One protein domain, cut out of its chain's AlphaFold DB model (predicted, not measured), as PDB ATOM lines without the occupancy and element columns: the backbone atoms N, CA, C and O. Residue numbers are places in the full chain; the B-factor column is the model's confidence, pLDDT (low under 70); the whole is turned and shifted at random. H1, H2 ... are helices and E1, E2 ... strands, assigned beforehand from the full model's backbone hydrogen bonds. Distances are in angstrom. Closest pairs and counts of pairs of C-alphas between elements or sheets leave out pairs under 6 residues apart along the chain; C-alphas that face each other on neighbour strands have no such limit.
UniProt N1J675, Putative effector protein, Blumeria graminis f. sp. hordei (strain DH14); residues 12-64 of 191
ATOM      1  N   ILE A  12      17.222 -24.487 -27.663       91.50
ATOM      2  CA  ILE A  12      17.908 -25.714 -28.088       91.50
ATOM      3  C   ILE A  12      17.109 -26.913 -27.574       91.50
ATOM      4  O   ILE A  12      16.713 -26.926 -26.418       91.50
ATOM      5  N   LEU A  13      16.850 -27.914 -28.413       94.19
ATOM      6  CA  LEU A  13      16.106 -29.110 -27.999       94.19
ATOM      7  C   LEU A  13      17.042 -30.140 -27.358       94.19
ATOM      8  O   LEU A  13      18.135 -30.376 -27.881       94.19
ATOM      9  N   LEU A  14      16.603 -30.784 -26.277       93.88
ATOM     10  CA  LEU A  14      17.337 -31.869 -25.625       93.88
ATOM     11  C   LEU A  14      17.568 -33.031 -26.596       93.88
ATOM     12  O   LEU A  14      18.694 -33.523 -26.690       93.88
ATOM     13  N   SER A  15      16.545 -33.405 -27.371       93.56
ATOM     14  CA  SER A  15      16.633 -34.429 -28.426       93.56
ATOM     15  C   SER A  15      17.785 -34.177 -29.410       93.56
ATOM     16  O   SER A  15      18.504 -35.099 -29.793       93.56
ATOM     17  N   LYS A  16      18.026 -32.910 -29.772       92.69
ATOM     18  CA  LYS A  16      19.127 -32.512 -30.661       92.69
ATOM     19  C   LYS A  16      20.488 -32.574 -29.976       92.69
ATOM     20  O   LYS A  16      21.451 -33.000 -30.603       92.69
ATOM     21  N   ILE A  17      20.575 -32.156 -28.711       91.75
ATOM     22  CA  ILE A  17      21.834 -32.178 -27.948       91.75
ATOM     23  C   ILE A  17      22.291 -33.620 -27.699       91.75
ATOM     24  O   ILE A  17      23.481 -33.899 -27.793       91.75
ATOM     25  N   ARG A  18      21.359 -34.547 -27.442       90.81
ATOM     26  CA  ARG A  18      21.660 -35.980 -27.264       90.81
ATOM     27  C   ARG A  18      22.345 -36.620 -28.475       90.81
ATOM     28  O   ARG A  18      23.033 -37.619 -28.315       90.81
ATOM     29  N   GLY A  19      22.161 -36.059 -29.672       85.19
ATOM     30  CA  GLY A  19      22.837 -36.507 -30.892       85.19
ATOM     31  C   GLY A  19      24.283 -36.016 -31.037       85.19
ATOM     32  O   GLY A  19      24.932 -36.358 -32.021       85.19
ATOM     33  N   VAL A  20      24.780 -35.198 -30.102       89.31
ATOM     34  CA  VAL A  20      26.152 -34.680 -30.092       89.31
ATOM     35  C   VAL A  20      27.000 -35.499 -29.122       89.31
ATOM     36  O   VAL A  20      26.675 -35.616 -27.938       89.31
ATOM     37  N   ASP A  21      28.119 -36.032 -29.613       87.00
ATOM     38  CA  ASP A  21      29.048 -36.816 -28.799       87.00
ATOM     39  C   ASP A  21      29.542 -36.028 -27.575       87.00
ATOM     40  O   ASP A  21      29.971 -34.877 -27.666       87.00
ATOM     41  N   GLY A  22      29.498 -36.674 -26.408       83.56
ATOM     42  CA  GLY A  22      29.940 -36.101 -25.132       83.56
ATOM     43  C   GLY A  22      28.861 -35.350 -24.342       83.56
ATOM     44  O   GLY A  22      29.089 -35.029 -23.173       83.56
ATOM     45  N   CYS A  23      27.673 -35.116 -24.907       89.69
ATOM     46  CA  CYS A  23      26.559 -34.502 -24.187       89.69
ATOM     47  C   CYS A  23      25.640 -35.559 -23.554       89.69
ATOM     48  O   CYS A  23      24.740 -36.092 -24.194       89.69
ATOM     49  N   THR A  24      25.845 -35.850 -22.267       91.94
ATOM     50  CA  THR A  24      24.985 -36.773 -21.509       91.94
ATOM     51  C   THR A  24      23.844 -36.043 -20.803       91.94
ATOM     52  O   THR A  24      23.999 -34.891 -20.394       91.94
ATOM     53  N   ASP A  25      22.725 -36.739 -20.571       92.19
ATOM     54  CA  ASP A  25      21.602 -36.215 -19.776       92.19
ATOM     55  C   ASP A  25      22.077 -35.699 -18.412       92.19
ATOM     56  O   ASP A  25      21.728 -34.590 -18.015       92.19
ATOM     57  N   SER A  26      22.937 -36.467 -17.731       92.00
ATOM     58  CA  SER A  26      23.542 -36.088 -16.447       92.00
ATOM     59  C   SER A  26      24.309 -34.764 -16.538       92.00
ATOM     60  O   SER A  26      24.125 -33.883 -15.695       92.00
ATOM     61  N   GLY A  27      25.119 -34.578 -17.585       92.88
ATOM     62  CA  GLY A  27      25.872 -33.344 -17.806       92.88
ATOM     63  C   GLY A  27      24.964 -32.138 -18.052       92.88
ATOM     64  O   GLY A  27      25.109 -31.111 -17.389       92.88
ATOM     65  N   ILE A  28      23.990 -32.274 -18.957       93.81
ATOM     66  CA  ILE A  28      23.040 -31.204 -19.308       93.81
ATOM     67  C   ILE A  28      22.226 -30.793 -18.078       93.81
ATOM     68  O   ILE A  28      22.109 -29.614 -17.749       93.81
ATOM     69  N   ILE A  29      21.710 -31.770 -17.343       93.94
ATOM     70  CA  ILE A  29      20.947 -31.542 -16.121       93.94
ATOM     71  C   ILE A  29      21.810 -30.931 -15.021       93.94
ATOM     72  O   ILE A  29      21.341 -30.042 -14.321       93.94
ATOM     73  N   SER A  30      23.070 -31.350 -14.875       93.12
ATOM     74  CA  SER A  30      23.997 -30.743 -13.915       93.12
ATOM     75  C   SER A  30      24.215 -29.257 -14.213       93.12
ATOM     76  O   SER A  30      24.194 -28.432 -13.298       93.12
ATOM     77  N   LEU A  31      24.332 -28.880 -15.491       93.25
ATOM     78  CA  LEU A  31      24.381 -27.472 -15.898       93.25
ATOM     79  C   LEU A  31      23.088 -26.729 -15.540       93.25
ATOM     80  O   LEU A  31      23.155 -25.597 -15.054       93.25
ATOM     81  N   ALA A  32      21.927 -27.358 -15.742       93.25
ATOM     82  CA  ALA A  32      20.639 -26.771 -15.382       93.25
ATOM     83  C   ALA A  32      20.495 -26.598 -13.862       93.25
ATOM     84  O   ALA A  32      20.064 -25.547 -13.388       93.25
ATOM     85  N   TYR A  33      20.942 -27.587 -13.087       92.75
ATOM     86  CA  TYR A  33      20.951 -27.556 -11.625       92.75
ATOM     87  C   TYR A  33      21.863 -26.445 -11.086       92.75
ATOM     88  O   TYR A  33      21.503 -25.716 -10.163       92.75
ATOM     89  N   GLN A  34      23.013 -26.240 -11.732       91.50
ATOM     90  CA  GLN A  34      23.955 -25.151 -11.449       91.50
ATOM     91  C   GLN A  34      23.506 -23.781 -11.988       91.50
ATOM     92  O   GLN A  34      24.259 -22.813 -11.867       91.50
ATOM     93  N   LYS A  35      22.308 -23.677 -12.581       91.44
ATOM     94  CA  LYS A  35      21.748 -22.444 -13.160       91.44
ATOM     95  C   LYS A  35      22.576 -21.851 -14.309       91.44
ATOM     96  O   LYS A  35      22.537 -20.648 -14.554       91.44
ATOM     97  N   LYS A  36      23.354 -22.688 -15.005       91.56
ATOM     98  CA  LYS A  36      24.143 -22.292 -16.187       91.56
ATOM     99  C   LYS A  36      23.304 -22.300 -17.463       91.56
ATOM    100  O   LYS A  36      23.555 -21.512 -18.368       91.56
ATOM    101  N   ILE A  37      22.304 -23.176 -17.518       92.56
ATOM    102  CA  ILE A  37      21.300 -23.236 -18.580       92.56
ATOM    103  C   ILE A  37      19.914 -23.277 -17.951       92.56
ATOM    104  O   ILE A  37      19.734 -23.856 -16.883       92.56
ATOM    105  N   LYS A  38      18.920 -22.733 -18.642       93.44
ATOM    106  CA  LYS A  38      17.521 -22.798 -18.230       93.44
ATOM    107  C   LYS A  38      16.848 -24.008 -18.864       93.44
ATOM    108  O   LYS A  38      16.776 -24.094 -20.086       93.44
ATOM    109  N   ALA A  39      16.316 -24.904 -18.037       93.25
ATOM    110  CA  ALA A  39      15.488 -26.017 -18.490       93.25
ATOM    111  C   ALA A  39      14.040 -25.553 -18.731       93.25
ATOM    112  O   ALA A  39      13.396 -24.998 -17.837       93.25
ATOM    113  N   THR A  40      13.510 -25.791 -19.929       93.38
ATOM    114  CA  THR A  40      12.094 -25.587 -20.277       93.38
ATOM    115  C   THR A  40      11.481 -26.869 -20.834       93.38
ATOM    116  O   THR A  40      12.125 -27.910 -20.822       93.38
ATOM    117  N   GLY A  41      10.203 -26.841 -21.216       92.94
ATOM    118  CA  GLY A  41       9.512 -28.025 -21.737       92.94
ATOM    119  C   GLY A  41       8.756 -28.828 -20.682       92.94
ATOM    120  O   GLY A  41       8.586 -28.385 -19.536       92.94
ATOM    121  N   LEU A  42       8.248 -29.988 -21.106       91.31
ATOM    122  CA  LEU A  42       7.405 -30.872 -20.295       91.31
ATOM    123  C   LEU A  42       8.226 -31.646 -19.257       91.31
ATOM    124  O   LEU A  42       7.759 -31.859 -18.141       91.31
ATOM    125  N   TYR A  43       9.468 -31.998 -19.592       92.81
ATOM    126  CA  TYR A  43      10.330 -32.837 -18.756       92.81
ATOM    127  C   TYR A  43      11.394 -32.035 -17.991       92.81
ATOM    128  O   TYR A  43      12.403 -32.578 -17.553       92.81
ATOM    129  N   ARG A  44      11.161 -30.734 -17.779       92.38
ATOM    130  CA  ARG A  44      12.110 -29.812 -17.122       92.38
ATOM    131  C   ARG A  44      12.328 -30.046 -15.625       92.38
ATOM    132  O   ARG A  44      13.254 -29.490 -15.046       92.38
ATOM    133  N   PHE A  45      11.470 -30.834 -14.981       93.56
ATOM    134  CA  PHE A  45      11.371 -30.930 -13.518       93.56
ATOM    135  C   PHE A  45      12.545 -31.644 -12.831       93.56
ATOM    136  O   PHE A  45      12.564 -31.748 -11.609       93.56
ATOM    137  N   PHE A  46      13.527 -32.119 -13.597       93.38
ATOM    138  CA  PHE A  46      14.781 -32.663 -13.076       93.38
ATOM    139  C   PHE A  46      15.779 -31.575 -12.652       93.38
ATOM    140  O   PHE A  46      16.789 -31.880 -12.034       93.38
ATOM    141  N   ALA A  47      15.502 -30.297 -12.915       92.94
ATOM    142  CA  ALA A  47      16.321 -29.190 -12.437       92.94
ATOM    143  C   ALA A  47      15.467 -28.112 -11.746       92.94
ATOM    144  O   ALA A  47      14.273 -27.994 -12.037       92.94
ATOM    145  N   PRO A  48      16.055 -27.306 -10.841       91.88
ATOM    146  CA  PRO A  48      15.392 -26.166 -10.235       91.88
ATOM    147  C   PRO A  48      14.930 -25.154 -11.280       91.88
ATOM    148  O   PRO A  48      15.660 -24.792 -12.212       91.88
ATOM    149  N   GLU A  49      13.732 -24.622 -11.071       87.31
ATOM    150  CA  GLU A  49      13.255 -23.508 -11.872       87.31
ATOM    151  C   GLU A  49      14.063 -22.245 -11.556       87.31
ATOM    152  O   GLU A  49      14.319 -21.894 -10.402       87.31
ATOM    153  N   HIS A  50      14.490 -21.549 -12.603       85.31
ATOM    154  CA  HIS A  50      15.172 -20.272 -12.487       85.31
ATOM    155  C   HIS A  50      14.914 -19.434 -13.739       85.31
ATOM    156  O   HIS A  50      14.779 -19.941 -14.852       85.31
ATOM    157  N   SER A  51      14.814 -18.122 -13.544       73.81
ATOM    158  CA  SER A  51      14.428 -17.182 -14.599       73.81
ATOM    159  C   SER A  51      15.608 -16.631 -15.398       73.81
ATOM    160  O   SER A  51      15.393 -16.021 -16.442       73.81
ATOM    161  N   LYS A  52      16.843 -16.824 -14.921       76.12
ATOM    162  CA  LYS A  52      18.046 -16.191 -15.468       76.12
ATOM    163  C   LYS A  52      19.072 -17.245 -15.869       76.12
ATOM    164  O   LYS A  52      19.780 -17.752 -15.006       76.12
ATOM    165  N   ALA A  53      19.158 -17.523 -17.162       80.00
ATOM    166  CA  ALA A  53      20.295 -18.190 -17.783       80.00
ATOM    167  C   ALA A  53      20.483 -17.629 -19.197       80.00
ATOM    168  O   ALA A  53      19.526 -17.148 -19.804       80.00
ATOM    169  N   GLU A  54      21.711 -17.684 -19.700       81.56
ATOM    170  CA  GLU A  54      22.059 -17.211 -21.044       81.56
ATOM    171  C   GLU A  54      21.503 -18.135 -22.139       81.56
ATOM    172  O   GLU A  54      21.076 -17.674 -23.195       81.56
ATOM    173  N   TYR A  55      21.432 -19.437 -21.848       86.75
ATOM    174  CA  TYR A  55      20.968 -20.467 -22.773       86.75
ATOM    175  C   TYR A  55      19.699 -21.141 -22.253       86.75
ATOM    176  O   TYR A  55      19.586 -21.431 -21.059       86.75
ATOM    177  N   GLU A  56      18.761 -21.427 -23.156       92.44
ATOM    178  CA  GLU A  56      17.543 -22.182 -22.863       92.44
ATOM    179  C   GLU A  56      17.578 -23.535 -23.584       92.44
ATOM    180  O   GLU A  56      17.741 -23.600 -24.805       92.44
ATOM    181  N   VAL A  57      17.397 -24.611 -22.817       93.75
ATOM    182  CA  VAL A  57      17.265 -25.975 -23.333       93.75
ATOM    183  C   VAL A  57      15.853 -26.477 -23.063       93.75
ATOM    184  O   VAL A  57      15.409 -26.536 -21.916       93.75
ATOM    185  N   ASP A  58      15.151 -26.844 -24.128       94.56
ATOM    186  CA  ASP A  58      13.842 -27.481 -24.091       94.56
ATOM    187  C   ASP A  58      14.011 -28.973 -23.829       94.56
ATOM    188  O   ASP A  58      14.546 -29.699 -24.663       94.56
ATOM    189  N   PHE A  59      13.547 -29.437 -22.676       94.25
ATOM    190  CA  PHE A  59      13.450 -30.850 -22.340       94.25
ATOM    191  C   PHE A  59      12.197 -31.406 -23.024       94.25
ATOM    192  O   PHE A  59      11.149 -31.600 -22.397       94.25
ATOM    193  N   ASP A  60      12.316 -31.575 -24.342       94.69
ATOM    194  CA  ASP A  60      11.276 -32.029 -25.268       94.69
ATOM    195  C   ASP A  60      11.061 -33.549 -25.236       94.69
ATOM    196  O   ASP A  60      10.033 -34.040 -25.696       94.69
ATOM    197  N   GLU A  61      11.982 -34.283 -24.616       93.12
ATOM    198  CA  GLU A  61      11.916 -35.730 -24.440       93.12
ATOM    199  C   GLU A  61      12.103 -36.157 -22.985       93.12
ATOM    200  O   GLU A  61      12.740 -35.476 -22.177       93.12
ATOM    201  N   GLU A  62      11.582 -37.342 -22.663       92.56
ATOM    202  CA  GLU A  62      11.718 -37.924 -21.333       92.56
ATOM    203  C   GLU A  62      13.177 -38.211 -20.974       92.56
ATOM    204  O   GLU A  62      13.957 -38.750 -21.772       92.56
ATOM    205  N   VAL A  63      13.514 -37.947 -19.716       91.44
ATOM    206  CA  VAL A  63      14.789 -38.314 -19.103       91.44
ATOM    207  C   VAL A  63      14.597 -39.593 -18.299       91.44
ATOM    208  O   VAL A  63      13.630 -39.727 -17.551       91.44
ATOM    209  N   ASP A  64      15.513 -40.542 -18.465       90.69
ATOM    210  CA  ASP A  64      15.544 -41.730 -17.618       90.69
ATOM    211  C   ASP A  64      16.363 -41.447 -16.357       90.69
ATOM    212  O   ASP A  64      17.541 -41.087 -16.439       90.69
TER     213      ASP A  64
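AT A GLANCE: This is residues 12 to 64 of the 191 residues of the protein "Putative effector protein" of Blumeria graminis f. sp. hordei (strain DH14) (UniProt N1J675). This domain has little regular structure: a small sheet of two parallel strands, E1 and E2, with helix H2 packed by E1, short helix H1 near the end of E2, and loops around them. Only 21 of 53 printed residues are in named elements, in the order H1, H2, E1, E2; the class is mixed, helices and strands. It is compact, with a radius of gyration of the C-alphas of 9.8 A, and rounded, spanning 27 by 20 by 17 A.

IN THESE COORDINATES: Find E1, residues 37 to 40, and E2, residues 55 to 58, which ends at C-alpha 58 (13.842, -27.481, -24.091). H2, residues 25 to 33, runs 11.9 A; H1, residues 14 to 17, begins at C-alpha 14 (17.337, -31.869, -25.625).

HOW THE PARTS SIT: Between E1 and E2, at 30 degrees, look for N 38 and O 55, 2.8 A apart. Residues 12 to 13 pair with 57 to 58 of E2, parallel. The closest C-alphas of H2 and E1 are Ala 32 and Lys 38, 5.8 A; those of H1 and E2 are Leu 14 and Asp 58, 5.8 A. H1 and E1 are apart. In H2 every O i to N i+4 pair is within hydrogen-bond range; H1 is too short for one.

THE WHOLE: The printed part has no cut. The link E1 to E2, residues 41 to 54, is long. No printed residue is under 70 in pLDDT.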